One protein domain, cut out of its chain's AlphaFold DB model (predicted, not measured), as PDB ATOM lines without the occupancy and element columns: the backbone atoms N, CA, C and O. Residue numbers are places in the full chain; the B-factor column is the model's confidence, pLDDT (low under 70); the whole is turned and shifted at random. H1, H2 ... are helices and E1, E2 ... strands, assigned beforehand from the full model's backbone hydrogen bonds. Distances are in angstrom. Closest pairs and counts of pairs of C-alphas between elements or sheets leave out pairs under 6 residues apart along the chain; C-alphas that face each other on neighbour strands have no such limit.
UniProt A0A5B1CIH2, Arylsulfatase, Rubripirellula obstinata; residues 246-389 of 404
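What this domain is: This is residues 246 to 389 of the 404 residues of the protein "Arylsulfatase" of Rubripirellula obstinata (UniProt A0A5B1CIH2). What shows first? There is little regular structure: a small sheet crossed on one face by long H3 makes one end, residues 353 to 389 the other, with helical hairpin H1 and H2 between. What builds it? The printed part has 144 residues, 54 in named elements E1 E2 H1 H2 E3 H3; the class is mixed, the sheet E1 E2 E3 antiparallel. How large? It is compact, radius of gyration of the C-alphas 16.9 A, spanning 47 by 30 by 29 A.

Where its parts are: Where are the strands? E1, residues 255 to 259, begins at C-alpha (203.589, 244.585, 206.013); E2 is 263 to 268, E3 302 to 306. And the helices? H1 is 272 to 280, H2 287 to 295; H3, 321 to 340, 29.5 A, ends at C-alpha (219.427, 250.057, 209.250).

How they stand to each other: What pairs? N 256 and O 267 in hairpin E1 and E2, and N 264 and O 305 between E2 and E3, are 3.0 A apart. Where is H3? Across the strands, 8.5 A over the sheet, in two layers, helix on sheet; C-alphas Ile 258 and Leu 334 are closest, 5.8 A. Helix backbones? O i to N i+4 pairs are within hydrogen-bond range throughout H1 and H2, 14 of 16 in H3.

The domain as a whole: Any cut? The printed part has no cut; link E3 to H3 is long. Low confidence? Twenty residues are under 70, among them 365 to 372.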
ATOM      1  N   ALA A 246     197.723 257.183 202.425       66.81
ATOM      2  CA  ALA A 246     197.709 258.227 201.392       66.81
ATOM      3  C   ALA A 246     197.291 257.812 199.961       66.81
ATOM      4  O   ALA A 246     197.639 258.507 199.007       66.81
ATOM      5  N   ILE A 247     196.522 256.737 199.777       72.12
ATOM      6  CA  ILE A 247     196.035 256.316 198.451       72.12
ATOM      7  C   ILE A 247     194.528 256.008 198.428       72.12
ATOM      8  O   ILE A 247     193.812 256.215 199.405       72.12
ATOM      9  N   ILE A 248     194.018 255.607 197.262       71.50
ATOM     10  CA  ILE A 248     192.632 255.221 197.025       71.50
ATOM     11  C   ILE A 248     192.253 254.105 197.990       71.50
ATOM     12  O   ILE A 248     192.943 253.091 198.049       71.50
ATOM     13  N   ASN A 249     191.140 254.288 198.701       74.00
ATOM     14  CA  ASN A 249     190.638 253.350 199.712       74.00
ATOM     15  C   ASN A 249     191.700 252.958 200.760       74.00
ATOM     16  O   ASN A 249     191.697 251.825 201.248       74.00
ATOM     17  N   ALA A 250     192.636 253.867 201.058       72.12
ATOM     18  CA  ALA A 250     193.723 253.585 201.980       72.12
ATOM     19  C   ALA A 250     193.191 253.247 203.373       72.12
ATOM     20  O   ALA A 250     192.389 253.976 203.958       72.12
ATOM     21  N   HIS A 251     193.708 252.149 203.894       82.25
ATOM     22  CA  HIS A 251     193.551 251.675 205.254       82.25
ATOM     23  C   HIS A 251     194.950 251.305 205.736       82.25
ATOM     24  O   HIS A 251     195.743 250.745 204.979       82.25
ATOM     25  N   VAL A 252     195.277 251.630 206.982       86.50
ATOM     26  CA  VAL A 252     196.629 251.403 207.492       86.50
ATOM     27  C   VAL A 252     196.784 249.918 207.776       86.50
ATOM     28  O   VAL A 252     196.158 249.415 208.697       86.50
ATOM     29  N   PHE A 253     197.575 249.216 206.969       90.31
ATOM     30  CA  PHE A 253     197.900 247.806 207.193       90.31
ATOM     31  C   PHE A 253     199.320 247.492 206.713       90.31
ATOM     32  O   PHE A 253     199.497 246.985 205.606       90.31
ATOM     33  N   PRO A 254     200.368 247.914 207.444       92.19
ATOM     34  CA  PRO A 254     201.722 247.762 206.953       92.19
ATOM     35  C   PRO A 254     202.245 246.336 207.132       92.19
ATOM     36  O   PRO A 254     202.176 245.753 208.217       92.19
ATOM     37  N   GLY A 255     202.841 245.835 206.054       94.38
ATOM     38  CA  GLY A 255     203.589 244.585 206.013       94.38
ATOM     39  C   GLY A 255     205.083 244.850 205.839       94.38
ATOM     40  O   GLY A 255     205.486 245.804 205.156       94.38
ATOM     41  N   ARG A 256     205.915 244.011 206.457       96.75
ATOM     42  CA  ARG A 256     207.367 243.949 206.228       96.75
ATOM     43  C   ARG A 256     207.761 242.511 205.949       96.75
ATOM     44  O   ARG A 256     207.288 241.611 206.636       96.75
ATOM     45  N   MET A 257     208.601 242.313 204.943       97.81
ATOM     46  CA  MET A 257     208.943 240.996 204.429       97.81
ATOM     47  C   MET A 257     210.452 240.842 204.300       97.81
ATOM     48  O   MET A 257     211.132 241.764 203.848       97.81
ATOM     49  N   ILE A 258     210.942 239.660 204.669       98.62
ATOM     50  CA  ILE A 258     212.276 239.152 204.351       98.62
ATOM     51  C   ILE A 258     212.138 237.799 203.648       98.62
ATOM     52  O   ILE A 258     211.344 236.943 204.050       98.62
ATOM     53  N   ARG A 259     212.936 237.583 202.607       97.69
ATOM     54  CA  ARG A 259     212.936 236.350 201.824       97.69
ATOM     55  C   ARG A 259     214.358 235.893 201.533       97.69
ATOM     56  O   ARG A 259     215.150 236.660 201.005       97.69
ATOM     57  N   SER A 260     214.624 234.618 201.791       97.81
ATOM     58  CA  SER A 260     215.746 233.846 201.237       97.81
ATOM     59  C   SER A 260     215.292 233.030 200.015       97.81
ATOM     60  O   SER A 260     214.122 233.079 199.635       97.81
ATOM     61  N   LYS A 261     216.179 232.233 199.397       96.38
ATOM     62  CA  LYS A 261     215.787 231.371 198.263       96.38
ATOM     63  C   LYS A 261     214.675 230.388 198.655       96.38
ATOM     64  O   LYS A 261     213.770 230.153 197.861       96.38
ATOM     65  N   GLN A 262     214.731 229.856 199.879       97.94
ATOM     66  CA  GLN A 262     213.805 228.826 200.347       97.94
ATOM     67  C   GLN A 262     212.682 229.361 201.231       97.94
ATOM     68  O   GLN A 262     211.552 228.929 201.075       97.94
ATOM     69  N   TYR A 263     212.959 230.271 202.160       98.69
ATOM     70  CA  TYR A 263     211.968 230.702 203.147       98.69
ATOM     71  C   TYR A 263     211.659 232.183 203.044       98.69
ATOM     72  O   TYR A 263     212.557 233.005 202.841       98.69
ATOM     73  N   LYS A 264     210.388 232.513 203.258       98.69
ATOM     74  CA  LYS A 264     209.876 233.878 203.292       98.69
ATOM     75  C   LYS A 264     209.107 234.121 204.579       98.69
ATOM     76  O   LYS A 264     208.179 233.373 204.869       98.69
ATOM     77  N   TYR A 265     209.467 235.177 205.301       98.81
ATOM     78  CA  TYR A 265     208.784 235.626 206.509       98.81
ATOM     79  C   TYR A 265     208.183 237.017 206.303       98.81
ATOM     80  O   TYR A 265     208.857 237.927 205.811       98.81
ATOM     81  N   THR A 266     206.934 237.184 206.729       98.38
ATOM     82  CA  THR A 266     206.209 238.455 206.727       98.38
ATOM     83  C   THR A 266     205.709 238.768 208.132       98.38
ATOM     84  O   THR A 266     205.208 237.885 208.830       98.38
ATOM     85  N   ARG A 267     205.801 240.045 208.518       97.19
ATOM     86  CA  ARG A 267     205.142 240.597 209.703       97.19
ATOM     87  C   ARG A 267     204.094 241.639 209.314       97.19
ATOM     88  O   ARG A 267     204.426 242.619 208.640       97.19
ATOM     89  N   ASN A 268     202.866 241.449 209.790       95.44
ATOM     90  CA  ASN A 268     201.716 242.335 209.613       95.44
ATOM     91  C   ASN A 268     201.386 243.022 210.948       95.44
ATOM     92  O   ASN A 268     200.882 242.408 211.888       95.44
ATOM     93  N   TYR A 269     201.693 244.314 211.058       92.69
ATOM     94  CA  TYR A 269     201.845 244.985 212.361       92.69
ATOM     95  C   TYR A 269     200.537 245.368 213.059       92.69
ATOM     96  O   TYR A 269     200.549 245.764 214.223       92.69
ATOM     97  N   ASN A 270     199.408 245.283 212.367       91.88
ATOM     98  CA  ASN A 270     198.086 245.486 212.950       91.88
ATOM     99  C   ASN A 270     197.108 244.394 212.513       91.88
ATOM    100  O   ASN A 270     195.927 244.668 212.338       91.88
ATOM    101  N   ALA A 271     197.584 243.155 212.357       94.62
ATOM    102  CA  ALA A 271     196.700 241.997 212.262       94.62
ATOM    103  C   ALA A 271     195.702 241.968 213.437       94.62
ATOM    104  O   ALA A 271     195.980 242.499 214.521       94.62
ATOM    105  N   MET A 272     194.544 241.325 213.247       95.38
ATOM    106  CA  MET A 272     193.464 241.306 214.248       95.38
ATOM    107  C   MET A 272     193.932 240.841 215.635       95.38
ATOM    108  O   MET A 272     193.525 241.409 216.646       95.38
ATOM    109  N   GLU A 273     194.839 239.867 215.702       94.62
ATOM    110  CA  GLU A 273     195.405 239.372 216.965       94.62
ATOM    111  C   GLU A 273     196.321 240.384 217.675       94.62
ATOM    112  O   GLU A 273     196.394 240.408 218.906       94.62
ATOM    113  N   VAL A 274     196.997 241.261 216.926       92.94
ATOM    114  CA  VAL A 274     197.775 242.371 217.495       92.94
ATOM    115  C   VAL A 274     196.826 243.390 218.113       92.94
ATOM    116  O   VAL A 274     197.012 243.779 219.266       92.94
ATOM    117  N   VAL A 275     195.782 243.773 217.373       92.12
ATOM    118  CA  VAL A 275     194.740 244.701 217.839       92.12
ATOM    119  C   VAL A 275     194.091 244.190 219.126       92.12
ATOM    120  O   VAL A 275     194.103 244.886 220.138       92.12
ATOM    121  N   GLN A 276     193.617 242.944 219.127       93.50
ATOM    122  CA  GLN A 276     192.951 242.335 220.282       93.50
ATOM    123  C   GLN A 276     193.866 242.236 221.509       93.50
ATOM    124  O   GLN A 276     193.437 242.498 222.634       93.50
ATOM    125  N   ARG A 277     195.140 241.873 221.311       93.56
ATOM    126  CA  ARG A 277     196.126 241.795 222.399       93.56
ATOM    127  C   ARG A 277     196.389 243.161 223.028       93.56
ATOM    128  O   ARG A 277     196.398 243.245 224.254       93.56
ATOM    129  N   LYS A 278     196.555 244.212 222.217       90.81
ATOM    130  CA  LYS A 278     196.755 245.589 222.698       90.81
ATOM    131  C   LYS A 278     195.547 246.097 223.485       90.81
ATOM    132  O   LYS A 278     195.699 246.643 224.573       90.81
ATOM    133  N   GLU A 279     194.342 245.838 222.992       90.25
ATOM    134  CA  GLU A 279     193.103 246.236 223.671       90.25
ATOM    135  C   GLU A 279     192.913 245.522 225.005       90.25
ATOM    136  O   GLU A 279     192.565 246.153 226.002       90.25
ATOM    137  N   LYS A 280     193.219 244.222 225.061       93.06
ATOM    138  CA  LYS A 280     193.219 243.459 226.314       93.06
ATOM    139  C   LYS A 280     194.251 243.990 227.315       93.06
ATOM    140  O   LYS A 280     194.010 243.924 228.518       93.06
ATOM    141  N   ALA A 281     195.378 244.506 226.831       91.62
ATOM    142  CA  ALA A 281     196.400 245.150 227.652       91.62
ATOM    143  C   ALA A 281     196.034 246.589 228.077       91.62
ATOM    144  O   ALA A 281     196.777 247.198 228.842       91.62
ATOM    145  N   GLY A 282     194.903 247.135 227.613       88.19
ATOM    146  CA  GLY A 282     194.495 248.514 227.890       88.19
ATOM    147  C   GLY A 282     195.304 249.567 227.126       88.19
ATOM    148  O   GLY A 282     195.263 250.743 227.487       88.19
ATOM    149  N   GLU A 283     196.043 249.174 226.082       84.50
ATOM    150  CA  GLU A 283     196.755 250.117 225.219       84.50
ATOM    151  C   GLU A 283     195.763 250.942 224.389       84.50
ATOM    152  O   GLU A 283     194.816 250.416 223.799       84.50
ATOM    153  N   ALA A 284     196.009 252.249 224.293       72.88
ATOM    154  CA  ALA A 284     195.227 253.127 223.436       72.88
ATOM    155  C   ALA A 284     195.530 252.832 221.955       72.88
ATOM    156  O   ALA A 284     196.563 253.245 221.425       72.88
ATOM    157  N   LEU A 285     194.620 252.129 221.275       78.75
ATOM    158  CA  LEU A 285     194.675 251.925 219.830       78.75
ATOM    159  C   LEU A 285     193.848 252.993 219.110       78.75
ATOM    160  O   LEU A 285     192.724 253.312 219.494       78.75
ATOM    161  N   THR A 286     194.386 253.528 218.019       82.69
ATOM    162  CA  THR A 286     193.635 254.453 217.171       82.69
ATOM    163  C   THR A 286     192.604 253.688 216.339       82.69
ATOM    164  O   THR A 286     192.870 252.600 215.823       82.69
ATOM    165  N   ALA A 287     191.424 254.279 216.143       84.25
ATOM    166  CA  ALA A 287     190.354 253.648 215.371       84.25
ATOM    167  C   ALA A 287     190.780 253.282 213.932       84.25
ATOM    168  O   ALA A 287     190.332 252.273 213.399       84.25
ATOM    169  N   PHE A 288     191.705 254.032 213.320       85.62
ATOM    170  CA  PHE A 288     192.200 253.728 211.972       85.62
ATOM    171  C   PHE A 288     193.045 252.445 211.901       85.62
ATOM    172  O   PHE A 288     193.010 251.767 210.876       85.62
ATOM    173  N   LEU A 289     193.791 252.098 212.960       87.19
ATOM    174  CA  LEU A 289     194.552 250.844 213.003       87.19
ATOM    175  C   LEU A 289     193.614 249.639 213.099       87.19
ATOM    176  O   LEU A 289     193.836 248.646 212.410       87.19
ATOM    177  N   ARG A 290     192.539 249.761 213.887       88.94
ATOM    178  CA  ARG A 290     191.465 248.762 213.955       88.94
ATOM    179  C   ARG A 290     190.741 248.621 212.615       88.94
ATOM    180  O   ARG A 290     190.629 247.511 212.116       88.94
ATOM    181  N   MET A 291     190.328 249.728 211.995       87.62
ATOM    182  CA  MET A 291     189.687 249.699 210.673       87.62
ATOM    183  C   MET A 291     190.578 249.020 209.627       87.62
ATOM    184  O   MET A 291     190.080 248.283 208.784       87.62
ATOM    185  N   GLY A 292     191.895 249.251 209.677       89.38
ATOM    186  CA  GLY A 292     192.858 248.559 208.825       89.38
ATOM    187  C   GLY A 292     192.902 247.053 209.058       89.38
ATOM    188  O   GLY A 292     192.840 246.300 208.093       89.38
ATOM    189  N   ALA A 293     192.930 246.621 210.319       92.12
ATOM    190  CA  ALA A 293     192.862 245.209 210.690       92.12
ATOM    191  C   ALA A 293     191.567 244.542 210.190       92.12
ATOM    192  O   ALA A 293     191.597 243.447 209.638       92.12
ATOM    193  N   GLU A 294     190.434 245.237 210.309       91.56
ATOM    194  CA  GLU A 294     189.114 244.763 209.876       91.56
ATOM    195  C   GLU A 294     188.982 244.638 208.348       91.56
ATOM    196  O   GLU A 294     188.139 243.879 207.874       91.56
ATOM    197  N   GLN A 295     189.813 245.338 207.562       89.81
ATOM    198  CA  GLN A 295     189.910 245.109 206.110       89.81
ATOM    199  C   GLN A 295     190.695 243.835 205.759       89.81
ATOM    200  O   GLN A 295     190.575 243.339 204.640       89.81
ATOM    201  N   HIS A 296     191.469 243.297 206.706       92.12
ATOM    202  CA  HIS A 296     192.317 242.113 206.544       92.12
ATOM    203  C   HIS A 296     192.088 241.098 207.676       92.12
ATOM    204  O   HIS A 296     193.042 240.676 208.330       92.12
ATOM    205  N   PRO A 297     190.837 240.664 207.923       93.94
ATOM    206  CA  PRO A 297     190.502 239.879 209.113       93.94
ATOM    207  C   PRO A 297     191.181 238.503 209.150       93.94
ATOM    208  O   PRO A 297     191.312 237.914 210.218       93.94
ATOM    209  N   ASN A 298     191.619 238.007 207.988       94.62
ATOM    210  CA  ASN A 298     192.209 236.681 207.814       94.62
ATOM    211  C   ASN A 298     193.735 236.714 207.624       94.62
ATOM    212  O   ASN A 298     194.322 235.681 207.315       94.62
ATOM    213  N   VAL A 299     194.375 237.881 207.754       95.50
ATOM    214  CA  VAL A 299     195.832 238.006 207.631       95.50
ATOM    215  C   VAL A 299     196.449 237.970 209.039       95.50
ATOM    216  O   VAL A 299     196.154 238.862 209.839       95.50
ATOM    217  N   PRO A 300     197.268 236.954 209.377       97.12
ATOM    218  CA  PRO A 300     197.865 236.816 210.711       97.12
ATOM    219  C   PRO A 300     199.041 237.786 210.916       97.12
ATOM    220  O   PRO A 300     199.561 238.349 209.952       97.12
ATOM    221  N   GLU A 301     199.488 237.992 212.163       96.75
ATOM    222  CA  GLU A 301     200.653 238.842 212.474       96.75
ATOM    223  C   GLU A 301     201.910 238.301 211.806       96.75
ATOM    224  O   GLU A 301     202.693 239.072 211.261       96.75
ATOM    225  N   GLU A 302     202.108 236.986 211.861       98.25
ATOM    226  CA  GLU A 302     203.297 236.322 211.342       98.25
ATOM    227  C   GLU A 302     202.920 235.308 210.261       98.25
ATOM    228  O   GLU A 302     202.095 234.413 210.470       98.25
ATOM    229  N   GLU A 303     203.580 235.413 209.112       98.62
ATOM    230  CA  GLU A 303     203.480 234.442 208.026       98.62
ATOM    231  C   GLU A 303     204.866 233.904 207.682       98.62
ATOM    232  O   GLU A 303     205.819 234.672 207.558       98.62
ATOM    233  N   LEU A 304     204.984 232.586 207.531       98.81
ATOM    234  CA  LEU A 304     206.198 231.909 207.085       98.81
ATOM    235  C   LEU A 304     205.835 230.912 205.986       98.81
ATOM    236  O   LEU A 304     204.973 230.066 206.196       98.81
ATOM    237  N   PHE A 305     206.522 230.971 204.851       98.75
ATOM    238  CA  PHE A 305     206.298 230.063 203.725       98.75
ATOM    239  C   PHE A 305     207.609 229.393 203.298       98.75
ATOM    240  O   PHE A 305     208.657 230.044 203.254       98.75
ATOM    241  N   ASP A 306     207.543 228.099 202.971       98.56
ATOM    242  CA  ASP A 306     208.592 227.388 202.229       98.56
ATOM    243  C   ASP A 306     208.320 227.592 200.738       98.56
ATOM    244  O   ASP A 306     207.422 226.991 200.170       98.56
ATOM    245  N   MET A 307     209.086 228.459 200.101       97.56
ATOM    246  CA  MET A 307     208.886 228.924 198.734       97.56
ATOM    247  C   MET A 307     209.290 227.898 197.671       97.56
ATOM    248  O   MET A 307     208.997 228.108 196.496       97.56
ATOM    249  N   ILE A 308     209.955 226.807 198.065       97.06
ATOM    250  CA  ILE A 308     210.264 225.682 197.172       97.06
ATOM    251  C   ILE A 308     209.080 224.713 197.152       97.06
ATOM    252  O   ILE A 308     208.642 224.298 196.080       97.06
ATOM    253  N   LYS A 309     208.545 224.359 198.327       97.81
ATOM    254  CA  LYS A 309     207.403 223.429 198.448       97.81
ATOM    255  C   LYS A 309     206.059 224.102 198.189       97.81
ATOM    256  O   LYS A 309     205.132 223.484 197.680       97.81
ATOM    257  N   ASP A 310     205.977 225.367 198.558       97.19
ATOM    258  CA  ASP A 310     204.828 226.243 198.451       97.19
ATOM    259  C   ASP A 310     205.281 227.585 197.837       97.19
ATOM    260  O   ASP A 310     205.169 228.638 198.470       97.19
ATOM    261  N   PRO A 311     205.688 227.609 196.538       94.25
ATOM    262  CA  PRO A 311     205.875 228.864 195.763       94.25
ATOM    263  C   PRO A 311     204.581 229.703 195.691       94.25
ATOM    264  O   PRO A 311     204.475 230.761 195.066       94.25
ATOM    265  N   HIS A 312     203.548 229.076 196.225       93.75
ATOM    266  CA  HIS A 312     202.152 229.289 196.303       93.75
ATOM    267  C   HIS A 312     201.645 230.408 197.214       93.75
ATOM    268  O   HIS A 312     200.652 231.089 196.932       93.75
ATOM    269  N   GLU A 313     202.370 230.478 198.341       96.31
ATOM    270  CA  GLU A 313     202.042 231.090 199.632       96.31
ATOM    271  C   GLU A 313     200.656 230.671 200.151       96.31
ATOM    272  O   GLU A 313     199.825 231.510 200.490       96.31
ATOM    273  N   GLN A 314     200.360 229.369 200.118       94.50
ATOM    274  CA  GLN A 314     199.073 228.803 200.538       94.50
ATOM    275  C   GLN A 314     199.100 228.247 201.968       94.50
ATOM    276  O   GLN A 314     198.061 228.214 202.623       94.50
ATOM    277  N   ASN A 315     200.264 227.826 202.465       97.31
ATOM    278  CA  ASN A 315     200.409 227.126 203.738       97.31
ATOM    279  C   ASN A 315     201.302 227.926 204.691       97.31
ATOM    280  O   ASN A 315     202.527 227.854 204.614       97.31
ATOM    281  N   ASN A 316     200.692 228.680 205.608       98.44
ATOM    282  CA  ASN A 316     201.440 229.429 206.617       98.44
ATOM    283  C   ASN A 316     202.034 228.490 207.687       98.44
ATOM    284  O   ASN A 316     201.310 227.879 208.471       98.44
ATOM    285  N   LEU A 317     203.363 228.436 207.752       98.69
ATOM    286  CA  LEU A 317     204.167 227.620 208.665       98.69
ATOM    287  C   LEU A 317     204.534 228.351 209.968       98.69
ATOM    288  O   LEU A 317     205.225 227.789 210.813       98.69
ATOM    289  N   ALA A 318     204.109 229.604 210.168       98.31
ATOM    290  CA  ALA A 318     204.584 230.435 211.283       98.31
ATOM    291  C   ALA A 318     204.232 229.883 212.678       98.31
ATOM    292  O   ALA A 318     204.919 230.205 213.657       98.31
ATOM    293  N   ALA A 319     203.174 229.074 212.776       97.94
ATOM    294  CA  ALA A 319     202.743 228.411 214.006       97.94
ATOM    295  C   ALA A 319     203.337 227.001 214.186       97.94
ATOM    296  O   ALA A 319     203.217 226.431 215.271       97.94
ATOM    297  N   ASP A 320     203.975 226.439 213.157       98.38
ATOM    298  CA  ASP A 320     204.528 225.087 213.198       98.38
ATOM    299  C   ASP A 320     205.831 225.063 214.030       98.38
ATOM    300  O   ASP A 320     206.806 225.747 213.684       98.38
ATOM    301  N   PRO A 321     205.893 224.281 215.129       98.19
ATOM    302  CA  PRO A 321     207.087 224.170 215.962       98.19
ATOM    303  C   PRO A 321     208.346 223.734 215.204       98.19
ATOM    304  O   PRO A 321     209.438 224.131 215.611       98.19
ATOM    305  N   ALA A 322     208.210 222.966 214.116       98.31
ATOM    306  CA  ALA A 322     209.337 222.497 213.311       98.31
ATOM    307  C   ALA A 322     210.088 223.642 212.608       98.31
ATOM    308  O   ALA A 322     211.274 223.512 212.323       98.31
ATOM    309  N   TYR A 323     209.428 224.782 212.374       98.38
ATOM    310  CA  TYR A 323     210.010 225.943 211.694       98.38
ATOM    311  C   TYR A 323     210.350 227.096 212.650       98.38
ATOM    312  O   TYR A 323     210.657 228.207 212.211       98.38
ATOM    313  N   ARG A 324     210.319 226.856 213.969       98.44
ATOM    314  CA  ARG A 324     210.543 227.890 214.993       98.44
ATOM    315  C   ARG A 324     211.890 228.596 214.839       98.44
ATOM    316  O   ARG A 324     211.937 229.820 214.949       98.44
ATOM    317  N   GLU A 325     212.960 227.842 214.598       98.56
ATOM    318  CA  GLU A 325     214.314 228.395 214.464       98.56
ATOM    319  C   GLU A 325     214.433 229.268 213.211       98.56
ATOM    320  O   GLU A 325     214.849 230.421 213.310       98.56
ATOM    321  N   ILE A 326     213.940 228.776 212.070       98.56
ATOM    322  CA  ILE A 326     213.906 229.513 210.797       98.56
ATOM    323  C   ILE A 326     213.104 230.814 210.945       98.56
ATOM    324  O   ILE A 326     213.571 231.885 210.553       98.56
ATOM    325  N   LYS A 327     211.911 230.750 211.556       98.62
ATOM    326  CA  LYS A 327     211.095 231.943 211.828       98.62
ATOM    327  C   LYS A 327     211.856 232.951 212.687       98.62
ATOM    328  O   LYS A 327     211.851 234.139 212.378       98.62
ATOM    329  N   SER A 328     212.488 232.482 213.762       98.50
ATOM    330  CA  SER A 328     213.231 233.332 214.694       98.50
ATOM    331  C   SER A 328     214.404 234.036 214.009       98.50
ATOM    332  O   SER A 328     214.588 235.239 214.196       98.50
ATOM    333  N   GLU A 329     215.161 233.316 213.181       98.50
ATOM    334  CA  GLU A 329     216.274 233.870 212.406       98.50
ATOM    335  C   GLU A 329     215.797 234.965 211.442       98.50
ATOM    336  O   GLU A 329     216.309 236.088 211.463       98.50
ATOM    337  N   LEU A 330     214.791 234.663 210.616       98.69
ATOM    338  CA  LEU A 330     214.269 235.612 209.634       98.69
ATOM    339  C   LEU A 330     213.653 236.838 210.309       98.69
ATOM    340  O   LEU A 330     213.915 237.964 209.890       98.69
ATOM    341  N   LYS A 331     212.901 236.644 211.397       98.19
ATOM    342  CA  LYS A 331     212.358 237.740 212.205       98.19
ATOM    343  C   LYS A 331     213.461 238.657 212.725       98.19
ATOM    344  O   LYS A 331     213.345 239.875 212.601       98.19
ATOM    345  N   GLN A 332     214.542 238.092 213.268       97.81
ATOM    346  CA  GLN A 332     215.668 238.874 213.777       97.81
ATOM    347  C   GLN A 332     216.375 239.651 212.658       97.81
ATOM    348  O   GLN A 332     216.680 240.829 212.833       97.81
ATOM    349  N   LYS A 333     216.605 239.024 211.498       98.31
ATOM    350  CA  LYS A 333     217.235 239.683 210.342       98.31
ATOM    351  C   LYS A 333     216.363 240.790 209.761       98.31
ATOM    352  O   LYS A 333     216.877 241.863 209.459       98.31
ATOM    353  N   LEU A 334     215.050 240.570 209.669       98.06
ATOM    354  CA  LEU A 334     214.105 241.611 209.271       98.06
ATOM    355  C   LEU A 334     214.183 242.796 210.233       98.06
ATOM    356  O   LEU A 334     214.321 243.931 209.796       98.06
ATOM    357  N   GLN A 335     214.158 242.527 211.535       96.38
ATOM    358  CA  GLN A 335     214.243 243.551 212.568       96.38
ATOM    359  C   GLN A 335     215.548 244.361 212.487       96.38
ATOM    360  O   GLN A 335     215.524 245.589 212.552       96.38
ATOM    361  N   GLN A 336     216.687 243.692 212.295       96.19
ATOM    362  CA  GLN A 336     217.979 244.352 212.090       96.19
ATOM    363  C   GLN A 336     217.962 245.235 210.842       96.19
ATOM    364  O   GLN A 336     218.372 246.392 210.904       96.19
ATOM    365  N   TRP A 337     217.436 244.723 209.728       96.12
ATOM    366  CA  TRP A 337     217.323 245.487 208.492       96.12
ATOM    367  C   TRP A 337     216.448 246.734 208.679       96.12
ATOM    368  O   TRP A 337     216.894 247.830 208.350       96.12
ATOM    369  N   LEU A 338     215.278 246.628 209.317       94.12
ATOM    370  CA  LEU A 338     214.409 247.784 209.596       94.12
ATOM    371  C   LEU A 338     215.123 248.892 210.387       94.12
ATOM    372  O   LEU A 338     214.916 250.074 210.109       94.12
ATOM    373  N   VAL A 339     215.995 248.525 211.332       93.31
ATOM    374  CA  VAL A 339     216.832 249.489 212.062       93.31
ATOM    375  C   VAL A 339     217.806 250.195 211.117       93.31
ATOM    376  O   VAL A 339     217.883 251.422 211.155       93.31
ATOM    377  N   THR A 340     218.497 249.458 210.235       91.75
ATOM    378  CA  THR A 340     219.427 250.057 209.250       91.75
ATOM    379  C   THR A 340     218.730 251.000 208.272       91.75
ATOM    380  O   THR A 340     219.302 252.009 207.880       91.75
ATOM    381  N   GLN A 341     217.473 250.710 207.936       90.12
ATOM    382  CA  GLN A 341     216.654 251.514 207.028       90.12
ATOM    383  C   GLN A 341     216.001 252.721 207.712       90.12
ATOM    384  O   GLN A 341     215.288 253.491 207.070       90.12
ATOM    385  N   ASN A 342     216.201 252.875 209.027       87.88
ATOM    386  CA  ASN A 342     215.494 253.855 209.846       87.88
ATOM    387  C   ASN A 342     213.964 253.776 209.659       87.88
ATOM    388  O   ASN A 342     213.278 254.802 209.626       87.88
ATOM    389  N   ASP A 343     213.430 252.559 209.502       89.06
ATOM    390  CA  ASP A 343     212.000 252.343 209.303       89.06
ATOM    391  C   ASP A 343     211.225 252.803 210.547       89.06
ATOM    392  O   ASP A 343     211.659 252.609 211.680       89.06
ATOM    393  N   PHE A 344     210.051 253.405 210.364       85.75
ATOM    394  CA  PHE A 344     209.218 253.848 211.485       85.75
ATOM    395  C   PHE A 344     208.606 252.679 212.284       85.75
ATOM    396  O   PHE A 344     208.073 252.904 213.365       85.75
ATOM    397  N   LEU A 345     208.677 251.450 211.759       87.94
ATOM    398  CA  LEU A 345     208.299 250.203 212.433       87.94
ATOM    399  C   LEU A 345     209.503 249.437 212.996       87.94
ATOM    400  O   LEU A 345     209.361 248.280 213.383       87.94
ATOM    401  N   LYS A 346     210.694 250.052 213.033       82.06
ATOM    402  CA  LYS A 346     211.891 249.436 213.625       82.06
ATOM    403  C   LYS A 346     211.768 249.204 215.131       82.06
ATOM    404  O   LYS A 346     212.563 248.463 215.679       82.06
ATOM    405  N   ASP A 347     210.802 249.811 215.801       74.69
ATOM    406  CA  ASP A 347     210.526 249.561 217.210       74.69
ATOM    407  C   ASP A 347     209.133 248.930 217.312       74.69
ATOM    408  O   ASP A 347     208.211 249.352 216.614       74.69
ATOM    409  N   GLU A 348     208.928 247.959 218.210       66.06
ATOM    410  CA  GLU A 348     207.600 247.354 218.465       66.06
ATOM    411  C   GLU A 348     206.607 248.322 219.157       66.06
ATOM    412  O   GLU A 348     205.605 247.909 219.744       66.06
ATOM    413  N   GLY A 349     206.903 249.624 219.115       64.06
ATOM    414  CA  GLY A 349     206.135 250.699 219.721       64.06
ATOM    415  C   GLY A 349     204.840 251.031 218.977       64.06
ATOM    416  O   GLY A 349     204.267 250.235 218.230       64.06
ATOM    417  N   SER A 350     204.323 252.235 219.219       68.69
ATOM    418  CA  SER A 350     203.117 252.711 218.547       68.69
ATOM    419  C   SER A 350     203.393 252.966 217.065       68.69
ATOM    420  O   SER A 350     204.355 253.635 216.703       68.69
ATOM    421  N   MET A 351     202.521 252.449 216.199       80.19
ATOM    422  CA  MET A 351     202.563 252.715 214.765       80.19
ATOM    423  C   MET A 351     202.058 254.137 214.495       80.19
ATOM    424  O   MET A 351     200.861 254.390 214.677       80.19
ATOM    425  N   PRO A 352     202.918 255.074 214.063       77.62
ATOM    426  CA  PRO A 352     202.488 256.433 213.791       77.62
ATOM    427  C   PRO A 352     201.787 256.514 212.427       77.62
ATOM    428  O   PRO A 352     202.037 255.706 211.530       77.62
ATOM    429  N   PHE A 353     200.948 257.531 212.219       79.19
ATOM    430  CA  PHE A 353     200.380 257.789 210.896       79.19
ATOM    431  C   PHE A 353     201.385 258.518 210.010       79.19
ATOM    432  O   PHE A 353     202.050 259.438 210.439       79.19
ATOM    433  N   LEU A 354     201.493 258.204 208.731       78.00
ATOM    434  CA  LEU A 354     202.309 259.004 207.815       78.00
ATOM    435  C   LEU A 354     201.589 260.295 207.411       78.00
ATOM    436  O   LEU A 354     200.405 260.275 207.078       78.00
ATOM    437  N   ALA A 355     202.296 261.428 207.419       72.69
ATOM    438  CA  ALA A 355     201.745 262.682 206.908       72.69
ATOM    439  C   ALA A 355     201.404 262.530 205.417       72.69
ATOM    440  O   ALA A 355     202.264 262.163 204.615       72.69
ATOM    441  N   THR A 356     200.155 262.813 205.041       70.25
ATOM    442  CA  THR A 356     199.661 262.611 203.673       70.25
ATOM    443  C   THR A 356     199.223 263.916 203.017       70.25
ATOM    444  O   THR A 356     198.954 264.922 203.678       70.25
ATOM    445  N   HIS A 357     199.127 263.916 201.684       70.31
ATOM    446  CA  HIS A 357     198.553 265.045 200.955       70.31
ATOM    447  C   HIS A 357     197.092 265.270 201.378       70.31
ATOM    448  O   HIS A 357     196.365 264.313 201.640       70.31
ATOM    449  N   LYS A 358     196.612 266.523 201.346       67.75
ATOM    450  CA  LYS A 358     195.253 266.899 201.791       67.75
ATOM    451  C   LYS A 358     194.136 266.040 201.181       67.75
ATOM    452  O   LYS A 358     193.132 265.819 201.831       67.75
ATOM    453  N   HIS A 359     194.301 265.539 199.959       66.56
ATOM    454  CA  HIS A 359     193.304 264.701 199.272       66.56
ATOM    455  C   HIS A 359     193.320 263.220 199.691       66.56
ATOM    456  O   HIS A 359     192.459 262.459 199.266       66.56
ATOM    457  N   PHE A 360     194.289 262.793 200.496       71.75
ATOM    458  CA  PHE A 360     194.429 261.408 200.946       71.75
ATOM    459  C   PHE A 360     194.606 261.303 202.457       71.75
ATOM    460  O   PHE A 360     195.248 260.373 202.950       71.75
ATOM    461  N   ARG A 361     194.077 262.267 203.216       77.12
ATOM    462  CA  ARG A 361     194.001 262.070 204.660       77.12
ATOM    463  C   ARG A 361     192.972 260.990 204.979       77.12
ATOM    464  O   ARG A 361     191.917 260.929 204.347       77.12
ATOM    465  N   LEU A 362     193.302 260.158 205.964       80.25
ATOM    466  CA  LEU A 362     192.471 259.034 206.402       80.25
ATOM    467  C   LEU A 362     191.153 259.493 207.043       80.25
ATOM    468  O   LEU A 362     190.167 258.768 207.023       80.25
ATOM    469  N   ASP A 363     191.125 260.716 207.565       81.12
ATOM    470  CA  ASP A 363     190.049 261.281 208.374       81.12
ATOM    471  C   ASP A 363     189.097 262.205 207.584       81.12
ATOM    472  O   ASP A 363     188.367 263.019 208.156       81.12
ATOM    473  N   LEU A 364     189.092 262.099 206.249       78.81
ATOM    474  CA  LEU A 364     188.169 262.834 205.382       78.81
ATOM    475  C   LEU A 364     186.940 261.995 205.024       78.81
ATOM    476  O   LEU A 364     187.021 261.038 204.256       78.81
ATOM    477  N   LEU A 365     185.777 262.426 205.516       68.31
ATOM    478  CA  LEU A 365     184.479 261.848 205.165       68.31
ATOM    479  C   LEU A 365     184.150 262.077 203.675       68.31
ATOM    480  O   LEU A 365     184.287 263.197 203.180       68.31
ATOM    481  N   ASN A 366     183.632 261.050 202.990       62.53
ATOM    482  CA  ASN A 366     183.087 261.117 201.623       62.53
ATOM    483  C   ASN A 366     184.070 261.619 200.550       62.53
ATOM    484  O   ASN A 366     183.663 262.248 199.569       62.53
ATOM    485  N   HIS A 367     185.370 261.362 200.704       66.81
ATOM    486  CA  HIS A 367     186.313 261.714 199.650       66.81
ATOM    487  C   HIS A 367     186.074 260.820 198.411       66.81
ATOM    488  O   HIS A 367     186.047 259.601 198.553       66.81
ATOM    489  N   PRO A 368     185.985 261.357 197.176       66.44
ATOM    490  CA  PRO A 368     185.649 260.566 195.978       66.44
ATOM    491  C   PRO A 368     186.597 259.388 195.703       66.44
ATOM    492  O   PRO A 368     186.251 258.442 195.001       66.44
ATOM    493  N   LYS A 369     187.819 259.473 196.239       65.19
ATOM    494  CA  LYS A 369     188.866 258.453 196.118       65.19
ATOM    495  C   LYS A 369     189.024 257.591 197.376       65.19
ATOM    496  O   LYS A 369     189.835 256.680 197.358       65.19
ATOM    497  N   ASN A 370     188.303 257.871 198.460       67.06
ATOM    498  CA  ASN A 370     188.332 257.066 199.677       67.06
ATOM    499  C   ASN A 370     186.920 256.542 199.958       67.06
ATOM    500  O   ASN A 370     186.095 257.251 200.525       67.06
ATOM    501  N   LYS A 371     186.639 255.312 199.519       66.00
ATOM    502  CA  LYS A 371     185.343 254.653 199.735       66.00
ATOM    503  C   LYS A 371     185.221 254.007 201.120       66.00
ATOM    504  O   LYS A 371     184.227 253.336 201.373       66.00
ATOM    505  N   VAL A 372     186.214 254.175 201.994       66.31
ATOM    506  CA  VAL A 372     186.144 253.677 203.370       66.31
ATOM    507  C   VAL A 372     185.095 254.491 204.133       66.31
ATOM    508  O   VAL A 372     185.182 255.718 204.209       66.31
ATOM    509  N   THR A 373     184.098 253.809 204.696       72.38
ATOM    510  CA  THR A 373     183.093 254.431 205.563       72.38
ATOM    511  C   THR A 373     183.752 254.831 206.877       72.38
ATOM    512  O   THR A 373     184.175 253.975 207.649       72.38
ATOM    513  N   LEU A 374     183.847 256.136 207.125       75.88
ATOM    514  CA  LEU A 374     184.440 256.688 208.340       75.88
ATOM    515  C   LEU A 374     183.335 257.067 209.346       75.88
ATOM    516  O   LEU A 374     182.411 257.794 208.961       75.88
ATOM    517  N   PRO A 375     183.426 256.641 210.622       79.69
ATOM    518  CA  PRO A 375     182.586 257.170 211.695       79.69
ATOM    519  C   PRO A 375     182.651 258.705 211.768       79.69
ATOM    520  O   PRO A 375     183.700 259.311 211.531       79.69
ATOM    521  N   ARG A 376     181.525 259.365 212.069       82.69
ATOM    522  CA  ARG A 376     181.417 260.838 211.981       82.69
ATOM    523  C   ARG A 376     182.371 261.548 212.943       82.69
ATOM    524  O   ARG A 376     182.890 262.608 212.604       82.69
ATOM    525  N   GLU A 377     182.605 260.953 214.101       84.38
ATOM    526  CA  GLU A 377     183.491 261.403 215.172       84.38
ATOM    527  C   GLU A 377     184.974 261.407 214.780       84.38
ATOM    528  O   GLU A 377     185.750 262.178 215.334       84.38
ATOM    529  N   LEU A 378     185.371 260.604 213.788       83.69
ATOM    530  CA  LEU A 378     186.744 260.582 213.285       83.69
ATOM    531  C   LEU A 378     186.976 261.603 212.171       83.69
ATOM    532  O   LEU A 378     188.088 261.719 211.668       83.69
ATOM    533  N   LYS A 379     185.951 262.348 211.745       84.44
ATOM    534  CA  LYS A 379     186.112 263.351 210.692       84.44
ATOM    535  C   LYS A 379     187.011 264.486 211.182       84.44
ATOM    536  O   LYS A 379     186.671 265.180 212.134       84.44
ATOM    537  N   ASN A 380     188.092 264.744 210.448       83.19
ATOM    538  CA  ASN A 380     189.104 265.750 210.779       83.19
ATOM    539  C   ASN A 380     189.773 265.544 212.155       83.19
ATOM    540  O   ASN A 380     190.244 266.520 212.739       83.19
ATOM    541  N   SER A 381     189.792 264.314 212.685       83.12
ATOM    542  CA  SER A 381     190.363 264.025 214.005       83.12
ATOM    543  C   SER A 381     191.893 263.964 214.016       83.12
ATOM    544  O   SER A 381     192.481 264.152 215.079       83.12
ATOM    545  N   LEU A 382     192.543 263.753 212.862       79.38
ATOM    546  CA  LEU A 382     194.002 263.713 212.768       79.38
ATOM    547  C   LEU A 382     194.576 265.131 212.681       79.38
ATOM    548  O   LEU A 382     194.274 265.910 211.765       79.38
ATOM    549  N   ASN A 383     195.463 265.450 213.618       72.31
ATOM    550  CA  ASN A 383     196.215 266.692 213.695       72.31
ATOM    551  C   ASN A 383     197.711 266.454 213.408       72.31
ATOM    552  O   ASN A 383     198.172 265.330 213.242       72.31
ATOM    553  N   GLY A 384     198.490 267.535 213.311       62.91
ATOM    554  CA  GLY A 384     199.901 267.475 212.915       62.91
ATOM    555  C   GLY A 384     200.793 266.556 213.766       62.91
ATOM    556  O   GLY A 384     201.811 266.106 213.242       62.91
ATOM    557  N   TYR A 385     200.422 266.273 215.021       57.00
ATOM    558  CA  TYR A 385     201.177 265.428 215.954       57.00
ATOM    559  C   TYR A 385     200.851 263.937 215.840       57.00
ATOM    560  O   TYR A 385     201.676 263.117 216.222       57.00
ATOM    561  N   ASP A 386     199.701 263.575 215.262       61.31
ATOM    562  CA  ASP A 386     199.344 262.171 215.014       61.31
ATOM    563  C   ASP A 386     200.187 261.558 213.888       61.31
ATOM    564  O   ASP A 386     200.224 260.339 213.700       61.31
ATOM    565  N   PHE A 387     200.867 262.419 213.126       62.78
ATOM    566  CA  PHE A 387     201.690 262.017 212.010       62.78
ATOM    567  C   PHE A 387     203.165 261.854 212.401       62.78
ATOM    568  O   PHE A 387     203.749 262.725 213.039       62.78
ATOM    569  N   TYR A 388     203.804 260.799 211.899       61.97
ATOM    570  CA  TYR A 388     205.244 260.611 211.822       61.97
ATOM    571  C   TYR A 388     205.879 261.752 211.020       61.97
ATOM    572  O   TYR A 388     206.095 261.678 209.802       61.97
ATOM    573  N   GLN A 389     206.169 262.851 211.707       53.34
ATOM    574  CA  GLN A 389     207.010 263.920 211.209       53.34
ATOM    575  C   GLN A 389     208.431 263.595 211.645       53.34
ATOM    576  O   GLN A 389     208.788 263.805 212.798       53.34
TER     577      GLN A 389